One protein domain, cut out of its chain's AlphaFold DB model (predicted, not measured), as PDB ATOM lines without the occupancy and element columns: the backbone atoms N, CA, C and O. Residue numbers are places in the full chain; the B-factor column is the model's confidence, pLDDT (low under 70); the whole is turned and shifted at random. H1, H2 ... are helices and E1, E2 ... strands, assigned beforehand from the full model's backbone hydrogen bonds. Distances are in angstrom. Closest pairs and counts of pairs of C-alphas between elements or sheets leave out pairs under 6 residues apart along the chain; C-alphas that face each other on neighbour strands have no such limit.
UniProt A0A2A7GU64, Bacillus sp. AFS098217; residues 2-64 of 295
ATOM      1  N   THR A   2      34.950  35.988 -41.641       60.56
ATOM      2  CA  THR A   2      34.587  34.587 -41.387       60.56
ATOM      3  C   THR A   2      33.991  33.963 -42.649       60.56
ATOM      4  O   THR A   2      33.159  34.592 -43.297       60.56
ATOM      5  N   THR A   3      34.429  32.758 -43.032       66.62
ATOM      6  CA  THR A   3      33.844  32.008 -44.161       66.62
ATOM      7  C   THR A   3      32.405  31.586 -43.858       66.62
ATOM      8  O   THR A   3      31.959  31.651 -42.712       66.62
ATOM      9  N   SER A   4      31.694  31.064 -44.861       64.25
ATOM     10  CA  SER A   4      30.394  30.390 -44.686       64.25
ATOM     11  C   SER A   4      30.436  29.227 -43.680       64.25
ATOM     12  O   SER A   4      29.417  28.896 -43.088       64.25
ATOM     13  N   ALA A   5      31.622  28.659 -43.432       72.62
ATOM     14  CA  ALA A   5      31.880  27.648 -42.405       72.62
ATOM     15  C   ALA A   5      32.343  28.235 -41.051       72.62
ATOM     16  O   ALA A   5      32.800  27.494 -40.184       72.62
ATOM     17  N   GLY A   6      32.299  29.559 -40.864       72.88
ATOM     18  CA  GLY A   6      32.708  30.228 -39.624       72.88
ATOM     19  C   GLY A   6      34.222  30.292 -39.389       72.88
ATOM     20  O   GLY A   6      34.656  30.666 -38.301       72.88
ATOM     21  N   LYS A   7      35.055  29.963 -40.388       75.69
ATOM     22  CA  LYS A   7      36.521  30.016 -40.263       75.69
ATOM     23  C   LYS A   7      37.025  31.437 -40.493       75.69
ATOM     24  O   LYS A   7      36.712  32.038 -41.517       75.69
ATOM     25  N   LEU A   8      37.824  31.974 -39.571       77.75
ATOM     26  CA  LEU A   8      38.437  33.289 -39.745       77.75
ATOM     27  C   LEU A   8      39.489  33.240 -40.870       77.75
ATOM     28  O   LEU A   8      40.468  32.504 -40.783       77.75
ATOM     29  N   VAL A   9      39.290  34.042 -41.912       75.31
ATOM     30  CA  VAL A   9      40.253  34.314 -42.984       75.31
ATOM     31  C   VAL A   9      40.819  35.713 -42.774       75.31
ATOM     32  O   VAL A   9      40.076  36.698 -42.649       75.31
ATOM     33  N   MET A  10      42.146  35.773 -42.717       81.31
ATOM     34  CA  MET A  10      42.935  36.986 -42.541       81.31
ATOM     35  C   MET A  10      43.804  37.203 -43.774       81.31
ATOM     36  O   MET A  10      44.480  36.284 -44.227       81.31
ATOM     37  N   PHE A  11      43.806  38.433 -44.281       81.62
ATOM     38  CA  PHE A  11      44.680  38.869 -45.365       81.62
ATOM     39  C   PHE A  11      45.717  39.833 -44.768       81.62
ATOM     40  O   PHE A  11      45.398  41.004 -44.572       81.62
ATOM     41  N   PRO A  12      46.918  39.355 -44.394       77.25
ATOM     42  CA  PRO A  12      47.850  40.131 -43.571       77.25
ATOM     43  C   PRO A  12      48.491  41.320 -44.302       77.25
ATOM     44  O   PRO A  12      48.906  42.269 -43.650       77.25
ATOM     45  N   ALA A  13      48.553  41.291 -45.636       80.56
ATOM     46  CA  ALA A  13      49.171  42.340 -46.445       80.56
ATOM     47  C   ALA A  13      48.381  42.567 -47.744       80.56
ATOM     48  O   ALA A  13      48.817  42.195 -48.833       80.56
ATOM     49  N   VAL A  14      47.182  43.148 -47.630       85.38
ATOM     50  CA  VAL A  14      46.424  43.582 -48.812       85.38
ATOM     51  C   VAL A  14      47.065  44.854 -49.353       85.38
ATOM     52  O   VAL A  14      47.037  45.890 -48.695       85.38
ATOM     53  N   THR A  15      47.620  44.770 -50.557       89.31
ATOM     54  CA  THR A  15      48.127  45.923 -51.303       89.31
ATOM     55  C   THR A  15      47.311  46.099 -52.574       89.31
ATOM     56  O   THR A  15      46.915  45.126 -53.222       89.31
ATOM     57  N   PHE A  16      47.029  47.349 -52.920       89.62
ATOM     58  CA  PHE A  16      46.303  47.703 -54.127       89.62
ATOM     59  C   PHE A  16      47.300  48.176 -55.186       89.62
ATOM     60  O   PHE A  16      47.921  49.220 -55.003       89.62
ATOM     61  N   PRO A  17      47.429  47.481 -56.331       86.44
ATOM     62  CA  PRO A  17      48.324  47.918 -57.405       86.44
ATOM     63  C   PRO A  17      48.026  49.335 -57.921       86.44
ATOM     64  O   PRO A  17      48.891  49.986 -58.496       86.44
ATOM     65  N   TYR A  18      46.794  49.813 -57.719       81.12
ATOM     66  CA  TYR A  18      46.347  51.144 -58.102       81.12
ATOM     67  C   TYR A  18      45.700  51.844 -56.910       81.12
ATOM     68  O   TYR A  18      44.774  51.310 -56.304       81.12
ATOM     69  N   GLY A  19      46.142  53.070 -56.620       85.06
ATOM     70  CA  GLY A  19      45.518  53.924 -55.608       85.06
ATOM     71  C   GLY A  19      45.874  53.590 -54.159       85.06
ATOM     72  O   GLY A  19      45.208  54.109 -53.271       85.06
ATOM     73  N   GLN A  20      46.910  52.778 -53.911       91.38
ATOM     74  CA  GLN A  20      47.390  52.467 -52.556       91.38
ATOM     75  C   GLN A  20      47.640  53.734 -51.729       91.38
ATOM     76  O   GLN A  20      47.072  53.882 -50.653       91.38
ATOM     77  N   GLU A  21      48.414  54.677 -52.270       90.56
ATOM     78  CA  GLU A  21      48.753  55.938 -51.596       90.56
ATOM     79  C   GLU A  21      47.501  56.757 -51.246       90.56
ATOM     80  O   GLU A  21      47.382  57.287 -50.146       90.56
ATOM     81  N   ILE A  22      46.515  56.796 -52.152       88.75
ATOM     82  CA  ILE A  22      45.241  57.497 -51.933       88.75
ATOM     83  C   ILE A  22      44.454  56.831 -50.799       88.75
ATOM     84  O   ILE A  22      43.889  57.517 -49.947       88.75
ATOM     85  N   ILE A  23      44.405  55.496 -50.777       90.75
ATOM     86  CA  ILE A  23      43.725  54.737 -49.721       90.75
ATOM     87  C   ILE A  23      44.385  55.024 -48.369       90.75
ATOM     88  O   ILE A  23      43.684  55.343 -47.408       90.75
ATOM     89  N   GLU A  24      45.713  54.966 -48.295       91.81
ATOM     90  CA  GLU A  24      46.479  55.254 -47.076       91.81
ATOM     91  C   GLU A  24      46.275  56.691 -46.594       91.81
ATOM     92  O   GLU A  24      46.049  56.919 -45.401       91.81
ATOM     93  N   GLU A  25      46.279  57.661 -47.509       90.75
ATOM     94  CA  GLU A  25      46.026  59.065 -47.201       90.75
ATOM     95  C   GLU A  25      44.610  59.268 -46.644       90.75
ATOM     96  O   GLU A  25      44.432  59.921 -45.609       90.75
ATOM     97  N   VAL A  26      43.590  58.682 -47.285       90.62
ATOM     98  CA  VAL A  26      42.195  58.774 -46.828       90.62
ATOM     99  C   VAL A  26      42.022  58.093 -45.471       90.62
ATOM    100  O   VAL A  26      41.422  58.690 -44.576       90.62
ATOM    101  N   ILE A  27      42.573  56.890 -45.277       90.44
ATOM    102  CA  ILE A  27      42.541  56.187 -43.985       90.44
ATOM    103  C   ILE A  27      43.197  57.045 -42.905       90.44
ATOM    104  O   ILE A  27      42.590  57.271 -41.858       90.44
ATOM    105  N   THR A  28      44.389  57.580 -43.168       92.19
ATOM    106  CA  THR A  28      45.127  58.425 -42.219       92.19
ATOM    107  C   THR A  28      44.324  59.672 -41.849       92.19
ATOM    108  O   THR A  28      44.129  59.951 -40.663       92.19
ATOM    109  N   LYS A  29      43.757  60.376 -42.840       90.31
ATOM    110  CA  LYS A  29      42.875  61.537 -42.625       90.31
ATOM    111  C   LYS A  29      41.650  61.182 -41.783       90.31
ATOM    112  O   LYS A  29      41.287  61.935 -40.879       90.31
ATOM    113  N   GLN A  30      41.013  60.041 -42.047       89.31
ATOM    114  CA  GLN A  30      39.848  59.596 -41.280       89.31
ATOM    115  C   GLN A  30      40.214  59.168 -39.855       89.31
ATOM    116  O   GLN A  30      39.458  59.454 -38.927       89.31
ATOM    117  N   LEU A  31      41.369  58.534 -39.639       89.75
ATOM    118  CA  LEU A  31      41.863  58.187 -38.303       89.75
ATOM    119  C   LEU A  31      42.154  59.436 -37.461       89.75
ATOM    120  O   LEU A  31      41.800  59.465 -36.284       89.75
ATOM    121  N   GLN A  32      42.718  60.480 -38.074       92.06
ATOM    122  CA  GLN A  32      43.039  61.755 -37.421       92.06
ATOM    123  C   GLN A  32      41.827  62.696 -37.259       92.06
ATOM    124  O   GLN A  32      41.909  63.705 -36.552       92.06
ATOM    125  N   CYS A  33      40.685  62.393 -37.884       89.88
ATOM    126  CA  CYS A  33      39.482  63.218 -37.805       89.88
ATOM    127  C   CYS A  33      38.876  63.190 -36.389       89.88
ATOM    128  O   CYS A  33      38.237  62.216 -35.987       89.88
ATOM    129  N   LYS A  34      39.026  64.293 -35.639       90.00
ATOM    130  CA  LYS A  34      38.514  64.422 -34.259       90.00
ATOM    131  C   LYS A  34      36.986  64.330 -34.165       90.00
ATOM    132  O   LYS A  34      36.467  63.761 -33.213       90.00
ATOM    133  N   ASN A  35      36.255  64.878 -35.141       90.56
ATOM    134  CA  ASN A  35      34.787  64.868 -35.163       90.56
ATOM    135  C   ASN A  35      34.249  64.112 -36.386       90.56
ATOM    136  O   ASN A  35      33.733  64.702 -37.340       90.56
ATOM    137  N   LYS A  36      34.346  62.778 -36.327       89.19
ATOM    138  CA  LYS A  36      33.874  61.871 -37.385       89.19
ATOM    139  C   LYS A  36      32.376  61.997 -37.663       89.19
ATOM    140  O   LYS A  36      31.959  61.817 -38.797       89.19
ATOM    141  N   LYS A  37      31.563  62.356 -36.663       87.31
ATOM    142  CA  LYS A  37      30.110  62.509 -36.842       87.31
ATOM    143  C   LYS A  37      29.761  63.652 -37.803       87.31
ATOM    144  O   LYS A  37      28.765  63.557 -38.508       87.31
ATOM    145  N   LYS A  38      30.562  64.724 -37.820       89.00
ATOM    146  CA  LYS A  38      30.328  65.903 -38.669       89.00
ATOM    147  C   LYS A  38      31.144  65.897 -39.965       89.00
ATOM    148  O   LYS A  38      30.664  66.392 -40.977       89.00
ATOM    149  N   HIS A  39      32.372  65.383 -39.926       87.75
ATOM    150  CA  HIS A  39      33.337  65.499 -41.031       87.75
ATOM    151  C   HIS A  39      33.905  64.157 -41.506       87.75
ATOM    152  O   HIS A  39      34.729  64.132 -42.419       87.75
ATOM    153  N   GLY A  40      33.499  63.056 -40.874       87.12
ATOM    154  CA  GLY A  40      33.935  61.727 -41.262       87.12
ATOM    155  C   GLY A  40      33.371  61.357 -42.625       87.12
ATOM    156  O   GLY A  40      32.208  61.628 -42.922       87.12
ATOM    157  N   LYS A  41      34.207  60.727 -43.441       90.06
ATOM    158  CA  LYS A  41      33.812  60.137 -44.716       90.06
ATOM    159  C   LYS A  41      33.884  58.614 -44.607       90.06
ATOM    160  O   LYS A  41      34.819  58.107 -43.980       90.06
ATOM    161  N   PRO A  42      32.903  57.882 -45.153       88.69
ATOM    162  CA  PRO A  42      32.898  56.430 -45.081       88.69
ATOM    163  C   PRO A  42      34.069  55.839 -45.875       88.69
ATOM    164  O   PRO A  42      34.432  56.323 -46.943       88.69
ATOM    165  N   ILE A  43      34.632  54.753 -45.347       91.06
ATOM    166  CA  ILE A  43      35.541  53.864 -46.071       91.06
ATOM    167  C   ILE A  43      34.856  52.506 -46.089       91.06
ATOM    168  O   ILE A  43      34.607  51.929 -45.028       91.06
ATOM    169  N   ALA A  44      34.507  52.020 -47.277       92.00
ATOM    170  CA  ALA A  44      33.817  50.748 -47.427       92.00
ATOM    171  C   ALA A  44      34.771  49.689 -47.974       92.00
ATOM    172  O   ALA A  44      35.482  49.909 -48.952       92.00
ATOM    173  N   TRP A  45      34.747  48.518 -47.348       89.94
ATOM    174  CA  TRP A  45      35.499  47.349 -47.777       89.94
ATOM    175  C   TRP A  45      34.519  46.272 -48.221       89.94
ATOM    176  O   TRP A  45      33.512  46.030 -47.557       89.94
ATOM    177  N   SER A  46      34.815  45.623 -49.338       89.81
ATOM    178  CA  SER A  46      34.062  44.478 -49.841       89.81
ATOM    179  C   SER A  46      35.041  43.388 -50.239       89.81
ATOM    180  O   SER A  46      36.114  43.679 -50.769       89.81
ATOM    181  N   VAL A  47      34.679  42.142 -49.960       88.06
ATOM    182  CA  VAL A  47      35.427  40.980 -50.422       88.06
ATOM    183  C   VAL A  47      34.478  40.016 -51.100       88.06
ATOM    184  O   VAL A  47      33.426  39.684 -50.559       88.06
ATOM    185  N   GLU A  48      34.867  39.598 -52.294       90.44
ATOM    186  CA  GLU A  48      34.138  38.650 -53.124       90.44
ATOM    187  C   GLU A  48      34.954  37.362 -53.206       90.44
ATOM    188  O   GLU A  48      36.139  37.398 -53.544       90.44
ATOM    189  N   ASP A  49      34.323  36.243 -52.855       89.06
ATOM    190  CA  ASP A  49      34.909  34.904 -52.901       89.06
ATOM    191  C   ASP A  49      34.570  34.243 -54.245       89.06
ATOM    192  O   ASP A  49      33.394  34.067 -54.571       89.06
ATOM    193  N   TYR A  50      35.597  33.898 -55.021       90.19
ATOM    194  CA  TYR A  50      35.482  33.181 -56.295       90.19
ATOM    195  C   TYR A  50      36.003  31.736 -56.200       90.19
ATOM    196  O   TYR A  50      36.253  31.096 -57.221       90.19
ATOM    197  N   GLY A  51      36.184  31.212 -54.984       88.06
ATOM    198  CA  GLY A  51      36.703  29.876 -54.692       88.06
ATOM    199  C   GLY A  51      38.221  29.779 -54.844       88.06
ATOM    200  O   GLY A  51      38.916  29.436 -53.892       88.06
ATOM    201  N   GLU A  52      38.742  30.105 -56.027       90.62
ATOM    202  CA  GLU A  52      40.186  30.062 -56.318       90.62
ATOM    203  C   GLU A  52      40.919  31.343 -55.904       90.62
ATOM    204  O   GLU A  52      42.116  31.328 -55.620       90.62
ATOM    205  N   TYR A  53      40.208  32.467 -55.879       88.06
ATOM    206  CA  TYR A  53      40.760  33.768 -55.529       88.06
ATOM    207  C   TYR A  53      39.713  34.645 -54.846       88.06
ATOM    208  O   TYR A  53      38.507  34.412 -54.932       88.06
ATOM    209  N   TYR A  54      40.201  35.695 -54.191       87.69
ATOM    210  CA  TYR A  54      39.378  36.741 -53.602       87.69
ATOM    211  C   TYR A  54      39.565  38.043 -54.372       87.69
ATOM    212  O   TYR A  54      40.691  38.407 -54.714       87.69
ATOM    213  N   ILE A  55      38.481  38.782 -54.590       89.88
ATOM    214  CA  ILE A  55      38.567  40.187 -54.995       89.88
ATOM    215  C   ILE A  55      38.312  41.043 -53.764       89.88
ATOM    216  O   ILE A  55      37.211  41.038 -53.220       89.88
ATOM    217  N   VAL A  56      39.321  41.806 -53.347       90.31
ATOM    218  CA  VAL A  56      39.187  42.813 -52.289       90.31
ATOM    219  C   VAL A  56      38.978  44.178 -52.932       90.31
ATOM    220  O   VAL A  56      39.756  44.599 -53.787       90.31
ATOM    221  N   LYS A  57      37.925  44.882 -52.522       91.56
ATOM    222  CA  LYS A  57      37.584  46.231 -52.983       91.56
ATOM    223  C   LYS A  57      37.616  47.184 -51.799       91.56
ATOM    224  O   LYS A  57      37.009  46.912 -50.766       91.56
ATOM    225  N   CYS A  58      38.291  48.313 -51.980       91.25
ATOM    226  CA  CYS A  58      38.265  49.443 -51.062       91.25
ATOM    227  C   CYS A  58      37.628  50.630 -51.788       91.25
ATOM    228  O   CYS A  58      38.092  51.023 -52.858       91.25
ATOM    229  N   LEU A  59      36.542  51.164 -51.235       91.44
ATOM    230  CA  LEU A  59      35.873  52.353 -51.741       91.44
ATOM    231  C   LEU A  59      36.152  53.498 -50.772       91.44
ATOM    232  O   LEU A  59      35.831  53.414 -49.584       91.44
ATOM    233  N   VAL A  60      36.751  54.557 -51.308       91.12
ATOM    234  CA  VAL A  60      37.161  55.753 -50.573       91.12
ATOM    235  C   VAL A  60      36.650  57.002 -51.279       91.12
ATOM    236  O   VAL A  60      36.622  57.061 -52.508       91.12
ATOM    237  N   ASP A  61      36.292  58.019 -50.498       86.44
ATOM    238  CA  ASP A  61      35.998  59.351 -51.022       86.44
ATOM    239  C   ASP A  61      37.302  60.097 -51.317       86.44
ATOM    240  O   ASP A  61      37.958  60.628 -50.415       86.44
ATOM    241  N   VAL A  62      37.663  60.156 -52.597       81.50
ATOM    242  CA  VAL A  62      38.834  60.899 -53.073       81.50
ATOM    243  C   VAL A  62      38.497  62.400 -53.104       81.50
ATOM    244  O   VAL A  62      37.423  62.768 -53.585       81.50
ATOM    245  N   PRO A  63      39.348  63.283 -52.551       75.88
ATOM    246  CA  PRO A  63      39.153  64.726 -52.670       75.88
ATOM    247  C   PRO A  63      39.279  65.189 -54.128       75.88
ATOM    248  O   PRO A  63      39.995  64.576 -54.915       75.88
ATOM    249  N   GLU A  64      38.603  66.289 -54.471       75.50
ATOM    250  CA  GLU A  64      38.729  66.915 -55.792       75.50
ATOM    251  C   GLU A  64      40.182  67.298 -56.084       75.50
ATOM    252  O   GLU A  64      40.923  67.714 -55.187       75.50
TER     253      GLU A  64
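This is residues 2 to 64 of the 295 residues of a protein of Bacillus sp. AFS098217 (UniProt A0A2A7GU64). A long two-stranded hairpin, E1 and E2, makes a narrow wall, with the helix H1 over one of its ends, where E1 begins and E2 ends. On the same side of the hairpin as H1 runs a long stretch with no named element, residues 2 to 19, which starts toward the turn end of the hairpin, where its residues 4 to 9 stick out free, and leads to H1; the short helix H2 lies beyond the beginning of E1. The printed part has 63 residues with two named helices and two named strands, in the order H1, H2, E1, E2, and the one sheet has the order E1 - E2, antiparallel. The class is mixed, helices and strands, with under half of the residues in named elements, namely 31 of the 63. The whole is loose, with a radius of gyration of the C-alphas of 14.3 A, and the C-alphas span 38 by 26 by 18 A along their three main axes.

Find C-alpha 43 at (35.541, 53.864, -46.071); from there the strand E1, residues 43 to 49, runs 20.2 A to C-alpha 49. Look next at residues 54 to 60, the strand E2, which runs 19.4 A and ends at C-alpha 60, at (37.161, 55.753, -50.573). Go back along the chain to C-alpha 20 at (47.390, 52.467, -52.556), where the helix H1 begins; it holds residues 20 to 32 and is 18.3 A long. Between H1 and E1 you will find H2, residues 36 to 39, four residues and 5.2 A long. Residues 2 to 19, before H1, hold no named element.

Begin with the hairpin of E1 and E2, whose N-to-C directions stand at 166 degrees, antiparallel. Look at C-alphas 43 and 60, which face each other at 5.1 A, and then at C-alphas 49 and 54, which face each other at 4.9 A toward the turn. Across the pair, N 46 and O 57 are within hydrogen-bond range at 2.9 A, and so are N 59 and O 44 at 2.8 A. From the sheet go to H1: 3 pairs of C-alphas of H1 and E2 are within 8 A, and the closest are those of Ile 23 and Val 60, 6.7 A apart. With E1 the helix H1 has 1 such pair, the C-alphas of Ile 27 and Ile 43, 7.7 A apart. H1 and H2 are close but not clearly touching; their closest C-alphas are those of Gln 30 and Lys 36, 7.5 A apart. H2 and E2 are apart. In H1 every O i to N i+4 pair is within hydrogen-bond range; H2 is too short for such a pair, and its 1 pair of O i and N i+3 is not within range.

The two C-alphas farthest apart are those of Ala 5 and Glu 64, at 42.0 A, while the first and last printed C-alphas, of Thr 2 and Glu 64, are 35.6 A apart. The printed residues run from 2 to 64 without a gap. The links from H1 to H2, from H2 to E1 and from E1 to E2 are tight, and none is long. The C-alphas of residues 2 to 19 lie 9 to 23 A from the mean of all C-alphas, and of these residues 4 to 9 stand free. In the B-factor column the mean pLDDT of the printed part is 85.9; look at residues 2 to 4 for the three values under 70, where the model's confidence is low.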